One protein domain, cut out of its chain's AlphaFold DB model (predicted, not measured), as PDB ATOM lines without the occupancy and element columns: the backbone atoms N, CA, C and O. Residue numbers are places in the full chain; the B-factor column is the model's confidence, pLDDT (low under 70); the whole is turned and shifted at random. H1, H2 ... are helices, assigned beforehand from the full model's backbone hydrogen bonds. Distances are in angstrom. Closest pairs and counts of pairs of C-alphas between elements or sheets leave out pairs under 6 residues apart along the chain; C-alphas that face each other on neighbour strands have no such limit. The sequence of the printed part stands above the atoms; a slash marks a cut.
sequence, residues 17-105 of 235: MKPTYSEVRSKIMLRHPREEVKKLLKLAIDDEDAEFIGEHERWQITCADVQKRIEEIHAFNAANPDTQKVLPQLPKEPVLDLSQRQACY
ATOM      1  N   MET A  17     -24.364 -38.627 -37.393       70.19
ATOM      2  CA  MET A  17     -25.279 -37.523 -37.155       70.19
ATOM      3  C   MET A  17     -25.730 -36.993 -38.517       70.19
ATOM      4  O   MET A  17     -24.895 -36.561 -39.314       70.19
ATOM      5  N   LYS A  18     -27.030 -37.117 -38.804       81.31
ATOM      6  CA  LYS A  18     -27.620 -36.622 -40.048       81.31
ATOM      7  C   LYS A  18     -27.430 -35.103 -40.127       81.31
ATOM      8  O   LYS A  18     -27.746 -34.432 -39.140       81.31
ATOM      9  N   PRO A  19     -26.924 -34.563 -41.244       86.44
ATOM     10  CA  PRO A  19     -26.750 -33.131 -41.413       86.44
ATOM     11  C   PRO A  19     -28.099 -32.412 -41.353       86.44
ATOM     12  O   PRO A  19     -29.044 -32.770 -42.049       86.44
ATOM     13  N   THR A  20     -28.192 -31.374 -40.526       94.00
ATOM     14  CA  THR A  20     -29.433 -30.605 -40.345       94.00
ATOM     15  C   THR A  20     -29.319 -29.190 -40.904       94.00
ATOM     16  O   THR A  20     -28.256 -28.563 -40.864       94.00
ATOM     17  N   TYR A  21     -30.446 -28.599 -41.317       96.06
ATOM     18  CA  TYR A  21     -30.491 -27.179 -41.689       96.06
ATOM     19  C   TYR A  21     -30.033 -26.248 -40.556       96.06
ATOM     20  O   TYR A  21     -29.479 -25.177 -40.810       96.06
ATOM     21  N   SER A  22     -30.196 -26.648 -39.290       95.56
ATOM     22  CA  SER A  22     -29.686 -25.874 -38.154       95.56
ATOM     23  C   SER A  22     -28.155 -25.834 -38.107       95.56
ATOM     24  O   SER A  22     -27.579 -24.801 -37.755       95.56
ATOM     25  N   GLU A  23     -27.482 -26.928 -38.459       95.25
ATOM     26  CA  GLU A  23     -26.021 -26.966 -38.571       95.25
ATOM     27  C   GLU A  23     -25.539 -26.130 -39.753       95.25
ATOM     28  O   GLU A  23     -24.607 -25.341 -39.593       95.25
ATOM     29  N   VAL A  24     -26.215 -26.222 -40.903       96.62
ATOM     30  CA  VAL A  24     -25.929 -25.381 -42.077       96.62
ATOM     31  C   VAL A  24     -26.000 -23.900 -41.702       96.62
ATOM     32  O   VAL A  24     -25.043 -23.156 -41.923       96.62
ATOM     33  N   ARG A  25     -27.082 -23.468 -41.042       96.69
ATOM     34  CA  ARG A  25     -27.236 -22.084 -40.561       96.69
ATOM     35  C   ARG A  25     -26.134 -21.685 -39.588       96.69
ATOM     36  O   ARG A  25     -25.604 -20.582 -39.689       96.69
ATOM     37  N   SER A  26     -25.748 -22.582 -38.683       96.62
ATOM     38  CA  SER A  26     -24.655 -22.330 -37.738       96.62
ATOM     39  C   SER A  26     -23.329 -22.103 -38.468       96.62
ATOM     40  O   SER A  26     -22.605 -21.157 -38.163       96.62
ATOM     41  N   LYS A  27     -23.030 -22.908 -39.493       96.19
ATOM     42  CA  LYS A  27     -21.836 -22.759 -40.337       96.19
ATOM     43  C   LYS A  27     -21.841 -21.452 -41.133       96.19
ATOM     44  O   LYS A  27     -20.805 -20.791 -41.204       96.19
ATOM     45  N   ILE A  28     -22.999 -21.044 -41.660       96.00
ATOM     46  CA  ILE A  28     -23.187 -19.737 -42.312       96.00
ATOM     47  C   ILE A  28     -22.893 -18.600 -41.325       96.00
ATOM     48  O   ILE A  28     -22.089 -17.717 -41.622       96.00
ATOM     49  N   MET A  29     -23.489 -18.636 -40.128       95.94
ATOM     50  CA  MET A  29     -23.290 -17.613 -39.090       95.94
ATOM     51  C   MET A  29     -21.827 -17.504 -38.649       95.94
ATOM     52  O   MET A  29     -21.322 -16.403 -38.423       95.94
ATOM     53  N   LEU A  30     -21.131 -18.639 -38.579       97.38
ATOM     54  CA  LEU A  30     -19.708 -18.730 -38.257       97.38
ATOM     55  C   LEU A  30     -18.784 -18.422 -39.450       97.38
ATOM     56  O   LEU A  30     -17.567 -18.510 -39.306       97.38
ATOM     57  N   ARG A  31     -19.336 -18.018 -40.603       96.06
ATOM     58  CA  ARG A  31     -18.599 -17.616 -41.815       96.06
ATOM     59  C   ARG A  31     -17.640 -18.692 -42.332       96.06
ATOM     60  O   ARG A  31     -16.541 -18.381 -42.793       96.06
ATOM     61  N   HIS A  32     -18.056 -19.953 -42.263       96.69
ATOM     62  CA  HIS A  32     -17.315 -21.036 -42.905       96.69
ATOM     63  C   HIS A  32     -17.168 -20.800 -44.420       96.69
ATOM     64  O   HIS A  32     -17.986 -20.090 -45.017       96.69
ATOM     65  N   PRO A  33     -16.149 -21.400 -45.065       97.44
ATOM     66  CA  PRO A  33     -16.002 -21.347 -46.515       97.44
ATOM     67  C   PRO A  33     -17.287 -21.780 -47.231       97.44
ATOM     68  O   PRO A  33     -17.891 -22.793 -46.878       97.44
ATOM     69  N   ARG A  34     -17.680 -21.041 -48.275       93.00
ATOM     70  CA  ARG A  34     -18.942 -21.278 -49.002       93.00
ATOM     71  C   ARG A  34     -19.059 -22.699 -49.545       93.00
ATOM     72  O   ARG A  34     -20.107 -23.312 -49.411       93.00
ATOM     73  N   GLU A  35     -17.966 -23.251 -50.062       95.81
ATOM     74  CA  GLU A  35     -17.922 -24.632 -50.553       95.81
ATOM     75  C   GLU A  35     -18.201 -25.675 -49.459       95.81
ATOM     76  O   GLU A  35     -18.809 -26.707 -49.731       95.81
ATOM     77  N   GLU A  36     -17.777 -25.424 -48.215       95.69
ATOM     78  CA  GLU A  36     -18.074 -26.307 -47.077       95.69
ATOM     79  C   GLU A  36     -19.568 -26.246 -46.738       95.69
ATOM     80  O   GLU A  36     -20.219 -27.281 -46.612       95.69
ATOM     81  N   VAL A  37     -20.120 -25.031 -46.658       96.19
ATOM     82  CA  VAL A  37     -21.548 -24.798 -46.399       96.19
ATOM     83  C   VAL A  37     -22.414 -25.437 -47.483       96.19
ATOM     84  O   VAL A  37     -23.368 -26.138 -47.159       96.19
ATOM     85  N   LYS A  38     -22.067 -25.248 -48.761       95.81
ATOM     86  CA  LYS A  38     -22.824 -25.773 -49.905       95.81
ATOM     87  C   LYS A  38     -22.861 -27.299 -49.911       95.81
ATOM     88  O   LYS A  38     -23.912 -27.886 -50.155       95.81
ATOM     89  N   LYS A  39     -21.736 -27.949 -49.596       95.94
ATOM     90  CA  LYS A  39     -21.677 -29.412 -49.453       95.94
ATOM     91  C   LYS A  39     -22.575 -29.906 -48.326       95.94
ATOM     92  O   LYS A  39     -23.330 -30.847 -48.534       95.94
ATOM     93  N   LEU A  40     -22.510 -29.267 -47.157       96.38
ATOM     94  CA  LEU A  40     -23.340 -29.647 -46.016       96.38
ATOM     95  C   LEU A  40     -24.834 -29.445 -46.305       96.38
ATOM     96  O   LEU A  40     -25.637 -30.313 -45.984       96.38
ATOM     97  N   LEU A  41     -25.191 -28.329 -46.949       97.06
ATOM     98  CA  LEU A  41     -26.560 -28.045 -47.371       97.06
ATOM     99  C   LEU A  41     -27.085 -29.115 -48.329       97.06
ATOM    100  O   LEU A  41     -28.195 -29.594 -48.142       97.06
ATOM    101  N   LYS A  42     -26.279 -29.526 -49.313       96.50
ATOM    102  CA  LYS A  42     -26.676 -30.577 -50.251       96.50
ATOM    103  C   LYS A  42     -26.960 -31.904 -49.548       96.50
ATOM    104  O   LYS A  42     -27.971 -32.520 -49.836       96.50
ATOM    105  N   LEU A  43     -26.129 -32.290 -48.578       95.88
ATOM    106  CA  LEU A  43     -26.380 -33.502 -47.797       95.88
ATOM    107  C   LEU A  43     -27.677 -33.411 -46.973       95.88
ATOM    108  O   LEU A  43     -28.415 -34.383 -46.904       95.88
ATOM    109  N   ALA A  44     -27.970 -32.252 -46.373       96.06
ATOM    110  CA  ALA A  44     -29.224 -32.048 -45.641       96.06
ATOM    111  C   ALA A  44     -30.460 -32.109 -46.562       96.06
ATOM    112  O   ALA A  44     -31.502 -32.616 -46.157       96.06
ATOM    113  N   ILE A  45     -30.332 -31.614 -47.800       96.12
ATOM    114  CA  ILE A  45     -31.370 -31.698 -48.838       96.12
ATOM    115  C   ILE A  45     -31.597 -33.145 -49.270       96.12
ATOM    116  O   ILE A  45     -32.742 -33.585 -49.305       96.12
ATOM    117  N   ASP A  46     -30.522 -33.883 -49.554       95.06
ATOM    118  CA  ASP A  46     -30.602 -35.286 -49.970       95.06
ATOM    119  C   ASP A  46     -31.300 -36.141 -48.889       95.06
ATOM    120  O   ASP A  46     -32.125 -37.002 -49.205       95.06
ATOM    121  N   ASP A  47     -31.015 -35.872 -47.610       93.56
ATOM    122  CA  ASP A  47     -31.667 -36.533 -46.475       93.56
ATOM    123  C   ASP A  47     -33.160 -36.169 -46.359       93.56
ATOM    124  O   ASP A  47     -33.991 -37.057 -46.159       93.56
ATOM    125  N   GLU A  48     -33.517 -34.888 -46.505       95.00
ATOM    126  CA  GLU A  48     -34.914 -34.426 -46.504       95.00
ATOM    127  C   GLU A  48     -35.717 -35.053 -47.655       95.00
ATOM    128  O   GLU A  48     -36.828 -35.547 -47.442       95.00
ATOM    129  N   ASP A  49     -35.146 -35.088 -48.862       95.12
ATOM    130  CA  ASP A  49     -35.773 -35.694 -50.035       95.12
ATOM    131  C   ASP A  49     -35.986 -37.201 -49.824       95.12
ATOM    132  O   ASP A  49     -37.063 -37.727 -50.119       95.12
ATOM    133  N   ALA A  50     -35.002 -37.907 -49.255       94.88
ATOM    134  CA  ALA A  50     -35.128 -39.327 -48.933       94.88
ATOM    135  C   ALA A  50     -36.222 -39.595 -47.882       94.88
ATOM    136  O   ALA A  50     -36.988 -40.558 -48.011       94.88
ATOM    137  N   GLU A  51     -36.324 -38.751 -46.852       94.00
ATOM    138  CA  GLU A  51     -37.378 -38.845 -45.838       94.00
ATOM    139  C   GLU A  51     -38.765 -38.611 -46.448       94.00
ATOM    140  O   GLU A  51     -39.669 -39.422 -46.218       94.00
ATOM    141  N   PHE A  52     -38.910 -37.583 -47.287       96.31
ATOM    142  CA  PHE A  52     -40.161 -37.270 -47.978       96.31
ATOM    143  C   PHE A  52     -40.599 -38.385 -48.936       96.31
ATOM    144  O   PHE A  52     -41.763 -38.790 -48.918       96.31
ATOM    145  N   ILE A  53     -39.675 -38.941 -49.729       96.62
ATOM    146  CA  ILE A  53     -39.958 -40.088 -50.606       96.62
ATOM    147  C   ILE A  53     -40.486 -41.263 -49.778       96.62
ATOM    148  O   ILE A  53     -41.537 -41.823 -50.097       96.62
ATOM    149  N   GLY A  54     -39.818 -41.596 -48.669       96.38
ATOM    150  CA  GLY A  54     -40.259 -42.674 -47.786       96.38
ATOM    151  C   GLY A  54     -41.618 -42.405 -47.126       96.38
ATOM    152  O   GLY A  54     -42.409 -43.332 -46.935       96.38
ATOM    153  N   GLU A  55     -41.921 -41.158 -46.757       96.62
ATOM    154  CA  GLU A  55     -43.247 -40.761 -46.262       96.62
ATOM    155  C   GLU A  55     -44.332 -40.922 -47.323       96.62
ATOM    156  O   GLU A  55     -45.396 -41.474 -47.033       96.62
ATOM    157  N   HIS A  56     -44.051 -40.498 -48.551       97.31
ATOM    158  CA  HIS A  56     -44.967 -40.616 -49.672       97.31
ATOM    159  C   HIS A  56     -45.248 -42.083 -50.035       97.31
ATOM    160  O   HIS A  56     -46.405 -42.454 -50.223       97.31
ATOM    161  N   GLU A  57     -44.238 -42.957 -50.032       97.50
ATOM    162  CA  GLU A  57     -44.426 -44.404 -50.221       97.50
ATOM    163  C   GLU A  57     -45.339 -45.014 -49.142       97.50
ATOM    164  O   GLU A  57     -46.274 -45.760 -49.446       97.50
ATOM    165  N   ARG A  58     -45.131 -44.660 -47.866       97.00
ATOM    166  CA  ARG A  58     -46.003 -45.107 -46.763       97.00
ATOM    167  C   ARG A  58     -47.430 -44.584 -46.911       97.00
ATOM    168  O   ARG A  58     -48.389 -45.311 -46.631       97.00
ATOM    169  N   TRP A  59     -47.580 -43.337 -47.351       97.81
ATOM    170  CA  TRP A  59     -48.881 -42.747 -47.644       97.81
ATOM    171  C   TRP A  59     -49.598 -43.506 -48.768       97.81
ATOM    172  O   TRP A  59     -50.763 -43.861 -48.594       97.81
ATOM    173  N   GLN A  60     -48.908 -43.859 -49.857       97.62
ATOM    174  CA  GLN A  60     -49.480 -44.646 -50.955       97.62
ATOM    175  C   GLN A  60     -49.987 -46.017 -50.494       97.62
ATOM    176  O   GLN A  60     -51.100 -46.412 -50.851       97.62
ATOM    177  N   ILE A  61     -49.212 -46.723 -49.663       97.19
ATOM    178  CA  ILE A  61     -49.627 -48.008 -49.076       97.19
ATOM    179  C   ILE A  61     -50.893 -47.817 -48.232       97.19
ATOM    180  O   ILE A  61     -51.876 -48.537 -48.403       97.19
ATOM    181  N   THR A  62     -50.907 -46.791 -47.378       96.75
ATOM    182  CA  THR A  62     -52.060 -46.482 -46.521       96.75
ATOM    183  C   THR A  62     -53.301 -46.133 -47.348       96.75
ATOM    184  O   THR A  62     -54.403 -46.584 -47.037       96.75
ATOM    185  N   CYS A  63     -53.145 -45.366 -48.430       96.31
ATOM    186  CA  CYS A  63     -54.217 -45.065 -49.376       96.31
ATOM    187  C   CYS A  63     -54.794 -46.335 -50.004       96.31
ATOM    188  O   CYS A  63     -56.015 -46.475 -50.050       96.31
ATOM    189  N   ALA A  64     -53.947 -47.266 -50.450       96.81
ATOM    190  CA  ALA A  64     -54.393 -48.526 -51.040       96.81
ATOM    191  C   ALA A  64     -55.211 -49.369 -50.045       96.81
ATOM    192  O   ALA A  64     -56.282 -49.876 -50.390       96.81
ATOM    193  N   ASP A  65     -54.760 -49.455 -48.792       96.69
ATOM    194  CA  ASP A  65     -55.474 -50.173 -47.731       96.69
ATOM    195  C   ASP A  65     -56.832 -49.529 -47.407       96.69
ATOM    196  O   ASP A  65     -57.854 -50.218 -47.305       96.69
ATOM    197  N   VAL A  66     -56.873 -48.198 -47.286       95.94
ATOM    198  CA  VAL A  66     -58.121 -47.456 -47.053       95.94
ATOM    199  C   VAL A  66     -59.073 -47.609 -48.239       95.94
ATOM    200  O   VAL A  66     -60.270 -47.805 -48.029       95.94
ATOM    201  N   GLN A  67     -58.563 -47.597 -49.471       96.38
ATOM    202  CA  GLN A  67     -59.365 -47.776 -50.677       96.38
ATOM    203  C   GLN A  67     -60.010 -49.166 -50.728       96.38
ATOM    204  O   GLN A  67     -61.216 -49.282 -50.953       96.38
ATOM    205  N   LYS A  68     -59.252 -50.220 -50.409       96.12
ATOM    206  CA  LYS A  68     -59.803 -51.574 -50.278       96.12
ATOM    207  C   LYS A  68     -60.908 -51.630 -49.220       96.12
ATOM    208  O   LYS A  68     -61.948 -52.255 -49.420       96.12
ATOM    209  N   ARG A  69     -60.724 -50.932 -48.095       94.62
ATOM    210  CA  ARG A  69     -61.740 -50.868 -47.039       94.62
ATOM    211  C   ARG A  69     -63.000 -50.117 -47.475       94.62
ATOM    212  O   ARG A  69     -64.104 -50.517 -47.102       94.62
ATOM    213  N   ILE A  70     -62.847 -49.047 -48.250       95.38
ATOM    214  CA  ILE A  70     -63.948 -48.304 -48.873       95.38
ATOM    215  C   ILE A  70     -64.765 -49.241 -49.767       95.38
ATOM    216  O   ILE A  70     -65.986 -49.295 -49.627       95.38
ATOM    217  N   GLU A  71     -64.114 -50.037 -50.616       95.50
ATOM    218  CA  GLU A  71     -64.776 -51.011 -51.496       95.50
ATOM    219  C   GLU A  71     -65.558 -52.076 -50.711       95.50
ATOM    220  O   GLU A  71     -66.725 -52.339 -51.012       95.50
ATOM    221  N   GLU A  72     -64.965 -52.637 -49.651       95.25
ATOM    222  CA  GLU A  72     -65.646 -53.584 -48.756       95.25
ATOM    223  C   GLU A  72     -66.894 -52.970 -48.103       95.25
ATOM    224  O   GLU A  72     -67.935 -53.624 -47.989       95.25
ATOM    225  N   ILE A  73     -66.805 -51.711 -47.665       94.56
ATOM    226  CA  ILE A  73     -67.928 -50.995 -47.051       94.56
ATOM    227  C   ILE A  73     -69.001 -50.677 -48.090       94.56
ATOM    228  O   ILE A  73     -70.183 -50.842 -47.793       94.56
ATOM    229  N   HIS A  74     -68.626 -50.290 -49.310       94.94
ATOM    230  CA  HIS A  74     -69.578 -50.111 -50.404       94.94
ATOM    231  C   HIS A  74     -70.347 -51.399 -50.696       94.94
ATOM    232  O   HIS A  74     -71.577 -51.368 -50.748       94.94
ATOM    233  N   ALA A  75     -69.650 -52.532 -50.818       94.06
ATOM    234  CA  ALA A  75     -70.281 -53.831 -51.027       94.06
ATOM    235  C   ALA A  75     -71.219 -54.204 -49.864       94.06
ATOM    236  O   ALA A  75     -72.343 -54.656 -50.086       94.06
ATOM    237  N   PHE A  76     -70.793 -53.960 -48.619       94.25
ATOM    238  CA  PHE A  76     -71.613 -54.204 -47.433       94.25
ATOM    239  C   PHE A  76     -72.878 -53.336 -47.411       94.25
ATOM    240  O   PHE A  76     -73.967 -53.862 -47.184       94.25
ATOM    241  N   ASN A  77     -72.748 -52.033 -47.665       92.88
ATOM    242  CA  ASN A  77     -73.862 -51.085 -47.663       92.88
ATOM    243  C   ASN A  77     -74.858 -51.383 -48.788       92.88
ATOM    244  O   ASN A  77     -76.062 -51.266 -48.579       92.88
ATOM    245  N   ALA A  78     -74.370 -51.810 -49.956       92.62
ATOM    246  CA  ALA A  78     -75.217 -52.229 -51.068       92.62
ATOM    247  C   ALA A  78     -76.050 -53.480 -50.726       92.62
ATOM    248  O   ALA A  78     -77.212 -53.565 -51.116       92.62
ATOM    249  N   ALA A  79     -75.479 -54.428 -49.976       93.19
ATOM    250  CA  ALA A  79     -76.172 -55.642 -49.543       93.19
ATOM    251  C   ALA A  79     -77.080 -55.443 -48.310       93.19
ATOM    252  O   ALA A  79     -77.956 -56.270 -48.069       93.19
ATOM    253  N   ASN A  80     -76.878 -54.376 -47.526       92.81
ATOM    254  CA  ASN A  80     -77.572 -54.132 -46.253       92.81
ATOM    255  C   ASN A  80     -78.110 -52.687 -46.184       92.81
ATOM    256  O   ASN A  80     -77.555 -51.855 -45.459       92.81
ATOM    257  N   PRO A  81     -79.196 -52.365 -46.912       85.38
ATOM    258  CA  PRO A  81     -79.716 -50.998 -46.990       85.38
ATOM    259  C   PRO A  81     -80.191 -50.448 -45.636       85.38
ATOM    260  O   PRO A  81     -80.035 -49.254 -45.387       85.38
ATOM    261  N   ASP A  82     -80.684 -51.313 -44.743       89.75
ATOM    262  CA  ASP A  82     -81.170 -50.939 -43.406       89.75
ATOM    263  C   ASP A  82     -80.047 -50.802 -42.359       89.75
ATOM    264  O   ASP A  82     -80.292 -50.429 -41.212       89.75
ATOM    265  N   THR A  83     -78.797 -51.132 -42.700       87.25
ATOM    266  CA  THR A  83     -77.650 -51.032 -41.782       87.25
ATOM    267  C   THR A  83     -76.396 -50.626 -42.546       87.25
ATOM    268  O   THR A  83     -75.592 -51.462 -42.949       87.25
ATOM    269  N   GLN A  84     -76.215 -49.319 -42.728       90.06
ATOM    270  CA  GLN A  84     -75.067 -48.764 -43.445       90.06
ATOM    271  C   GLN A  84     -73.878 -48.493 -42.514       90.06
ATOM    272  O   GLN A  84     -74.025 -47.973 -41.408       90.06
ATOM    273  N   LYS A  85     -72.675 -48.811 -42.991       90.88
ATOM    274  CA  LYS A  85     -71.390 -48.447 -42.391       90.88
ATOM    275  C   LYS A  85     -70.859 -47.157 -43.013       90.88
ATOM    276  O   LYS A  85     -71.015 -46.917 -44.209       90.88
ATOM    277  N   VAL A  86     -70.191 -46.346 -42.199       93.25
ATOM    278  CA  VAL A  86     -69.568 -45.089 -42.633       93.25
ATOM    279  C   VAL A  86     -68.286 -45.379 -43.413       93.25
ATOM    280  O   VAL A  86     -67.481 -46.209 -42.990       93.25
ATOM    281  N   LEU A  87     -68.095 -44.685 -44.536       91.38
ATOM    282  CA  LEU A  87     -66.876 -44.772 -45.337       91.38
ATOM    283  C   LEU A  87     -65.717 -44.038 -44.643       91.38
ATOM    284  O   LEU A  87     -65.904 -42.898 -44.207       91.38
ATOM    285  N   PRO A  88     -64.524 -44.649 -44.541       91.81
ATOM    286  CA  PRO A  88     -63.337 -43.943 -44.084       91.81
ATOM    287  C   PRO A  88     -62.892 -42.911 -45.131       91.81
ATOM    288  O   PRO A  88     -63.188 -43.042 -46.318       91.81
ATOM    289  N   GLN A  89     -62.178 -41.881 -44.683       93.00
ATOM    290  CA  GLN A  89     -61.566 -40.885 -45.565       93.00
ATOM    291  C   GLN A  89     -60.141 -41.308 -45.918       93.00
ATOM    292  O   GLN A  89     -59.449 -41.892 -45.083       93.00
ATOM    293  N   LEU A  90     -59.698 -40.987 -47.134       93.00
ATOM    294  CA  LEU A  90     -58.305 -41.184 -47.530       93.00
ATOM    295  C   LEU A  90     -57.378 -40.281 -46.696       93.00
ATOM    296  O   LEU A  90     -57.754 -39.145 -46.377       93.00
ATOM    297  N   PRO A  91     -56.178 -40.764 -46.330       94.56
ATOM    298  CA  PRO A  91     -55.198 -39.944 -45.635       94.56
ATOM    299  C   PRO A  91     -54.746 -38.782 -46.531       94.56
ATOM    300  O   PRO A  91     -54.671 -38.912 -47.754       94.56
ATOM    301  N   LYS A  92     -54.429 -37.638 -45.919       95.06
ATOM    302  CA  LYS A  92     -53.910 -36.470 -46.644       95.06
ATOM    303  C   LYS A  92     -52.519 -36.764 -47.202       95.06
ATOM    304  O   LYS A  92     -51.716 -37.388 -46.514       95.06
ATOM    305  N   GLU A  93     -52.264 -36.295 -48.416       94.50
ATOM    306  CA  GLU A  93     -50.961 -36.408 -49.072       94.50
ATOM    307  C   GLU A  93     -49.891 -35.616 -48.298       94.50
ATOM    308  O   GLU A  93     -50.180 -34.499 -47.847       94.50
ATOM    309  N   PRO A  94     -48.686 -36.182 -48.090       95.19
ATOM    310  CA  PRO A  94     -47.581 -35.450 -47.484       95.19
ATOM    311  C   PRO A  94     -47.110 -34.325 -48.416       95.19
ATOM    312  O   PRO A  94     -47.081 -34.482 -49.634       95.19
ATOM    313  N   VAL A  95     -46.716 -33.187 -47.841       94.38
ATOM    314  CA  VAL A  95     -46.213 -32.018 -48.580       94.38
ATOM    315  C   VAL A  95     -44.844 -31.642 -48.036       94.38
ATOM    316  O   VAL A  95     -44.682 -31.516 -46.823       94.38
ATOM    317  N   LEU A  96     -43.883 -31.436 -48.936       93.00
ATOM    318  CA  LEU A  96     -42.534 -31.015 -48.586       93.00
ATOM    319  C   LEU A  96     -42.486 -29.502 -48.314       93.00
ATOM    320  O   LEU A  96     -42.792 -28.696 -49.195       93.00
ATOM    321  N   ASP A  97     -42.099 -29.114 -47.097       92.44
ATOM    322  CA  ASP A  97     -41.906 -27.710 -46.717       92.44
ATOM    323  C   ASP A  97     -40.463 -27.259 -46.981       92.44
ATOM    324  O   ASP A  97     -39.548 -27.541 -46.212       92.44
ATOM    325  N   LEU A  98     -40.274 -26.477 -48.045       94.31
ATOM    326  CA  LEU A  98     -38.962 -25.973 -48.457       94.31
ATOM    327  C   LEU A  98     -38.459 -24.780 -47.621       94.31
ATOM    328  O   LEU A  98     -37.363 -24.276 -47.874       94.31
ATOM    329  N   SER A  99     -39.214 -24.300 -46.626       94.31
ATOM    330  CA  SER A  99     -38.876 -23.080 -45.880       94.31
ATOM    331  C   SER A  99     -37.513 -23.154 -45.182       94.31
ATOM    332  O   SER A  99     -36.753 -22.177 -45.167       94.31
ATOM    333  N   GLN A 100     -37.161 -24.313 -44.619       94.00
ATOM    334  CA  GLN A 100     -35.883 -24.482 -43.932       94.00
ATOM    335  C   GLN A 100     -34.706 -24.529 -44.902       94.00
ATOM    336  O   GLN A 100     -33.685 -23.881 -44.634       94.00
ATOM    337  N   ARG A 101     -34.899 -25.240 -46.018       95.25
ATOM    338  CA  ARG A 101     -33.979 -25.360 -47.148       95.25
ATOM    339  C   ARG A 101     -33.654 -23.995 -47.747       95.25
ATOM    340  O   ARG A 101     -32.498 -23.578 -47.741       95.25
ATOM    341  N   GLN A 102     -34.682 -23.264 -48.174       96.94
ATOM    342  CA  GLN A 102     -34.563 -21.963 -48.840       96.94
ATOM    343  C   GLN A 102     -33.901 -20.902 -47.955       96.94
ATOM    344  O   GLN A 102     -33.126 -20.078 -48.433       96.94
ATOM    345  N   ALA A 103     -34.124 -20.950 -46.639       95.62
ATOM    346  CA  ALA A 103     -33.454 -20.058 -45.692       95.62
ATOM    347  C   ALA A 103     -31.930 -20.280 -45.591       95.62
ATOM    348  O   ALA A 103     -31.240 -19.468 -44.975       95.62
ATOM    349  N   CYS A 104     -31.408 -21.375 -46.150       96.69
ATOM    350  CA  CYS A 104     -29.981 -21.684 -46.190       96.69
ATOM    351  C   CYS A 104     -29.328 -21.372 -47.547       96.69
ATOM    352  O   CYS A 104     -28.117 -21.552 -47.672       96.69
ATOM    353  N   TYR A 105     -30.096 -20.930 -48.549       97.62
ATOM    354  CA  TYR A 105     -29.565 -20.628 -49.879       97.62
ATOM    355  C   TYR A 105     -28.630 -19.424 -49.856       97.62
ATOM    356  O   TYR A 105     -28.773 -18.499 -49.049       97.62
TER     357      TYR A 105
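Overview. This is residues 17 to 105 of the 235 residues of an uncharacterized protein of Pseudoalteromonas luteoviolacea NCIMB 1942 (UniProt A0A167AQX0). One long helix, H2, makes the length of a rod; the short helix H1 folds back beside its beginning as a helical hairpin, and the unnamed stretch 80 to 98 returns beside H2 toward the four-residue H3, near H1. The printed part has 89 residues with three named helices, in the order H1, H2, H3, and no named strand: all helix. It is extended, with a radius of gyration of the C-alphas of 22.0 A and spans of 71 by 18 by 16 A.

Along the chain. Find C-alpha 34 at (-18.942, -21.278, -49.002); from there H2, residues 34 to 79, runs 66.8 A to C-alpha 79 at (-76.172, -55.642, -49.543). H1, residues 21 to 29, measures 12.3 A. H3, residues 99 to 102, ends at (-34.563, -21.963, -48.840).

Arrangement. Look at residues 37 to 44, with which alone H2 touches H1; the closest C-alphas, of Val 24 and Leu 41, are 6.0 A apart. The two run opposite ways at a shallow tilt of 22 degrees. H3 is close to but not clearly touching H1, closest at C-alphas 21 and 100, 6.4 A, and likewise H2, at C-alphas 45 and 101, 7.1 A. In H1 and H2 every O i to N i+4 pair is within hydrogen-bond range; H3 is too short for such a pair, and its one O i to N i+3 pair is not within range.

Size, cuts and confidence. The farthest C-alphas, of Pro 33 and Asp 82, are 71.6 A apart. Residues 78 to 83 stand free. The link H1 to H2 is tight, H2 to H3 long. The printed part has no cut, and no printed residue is under 70 in pLDDT.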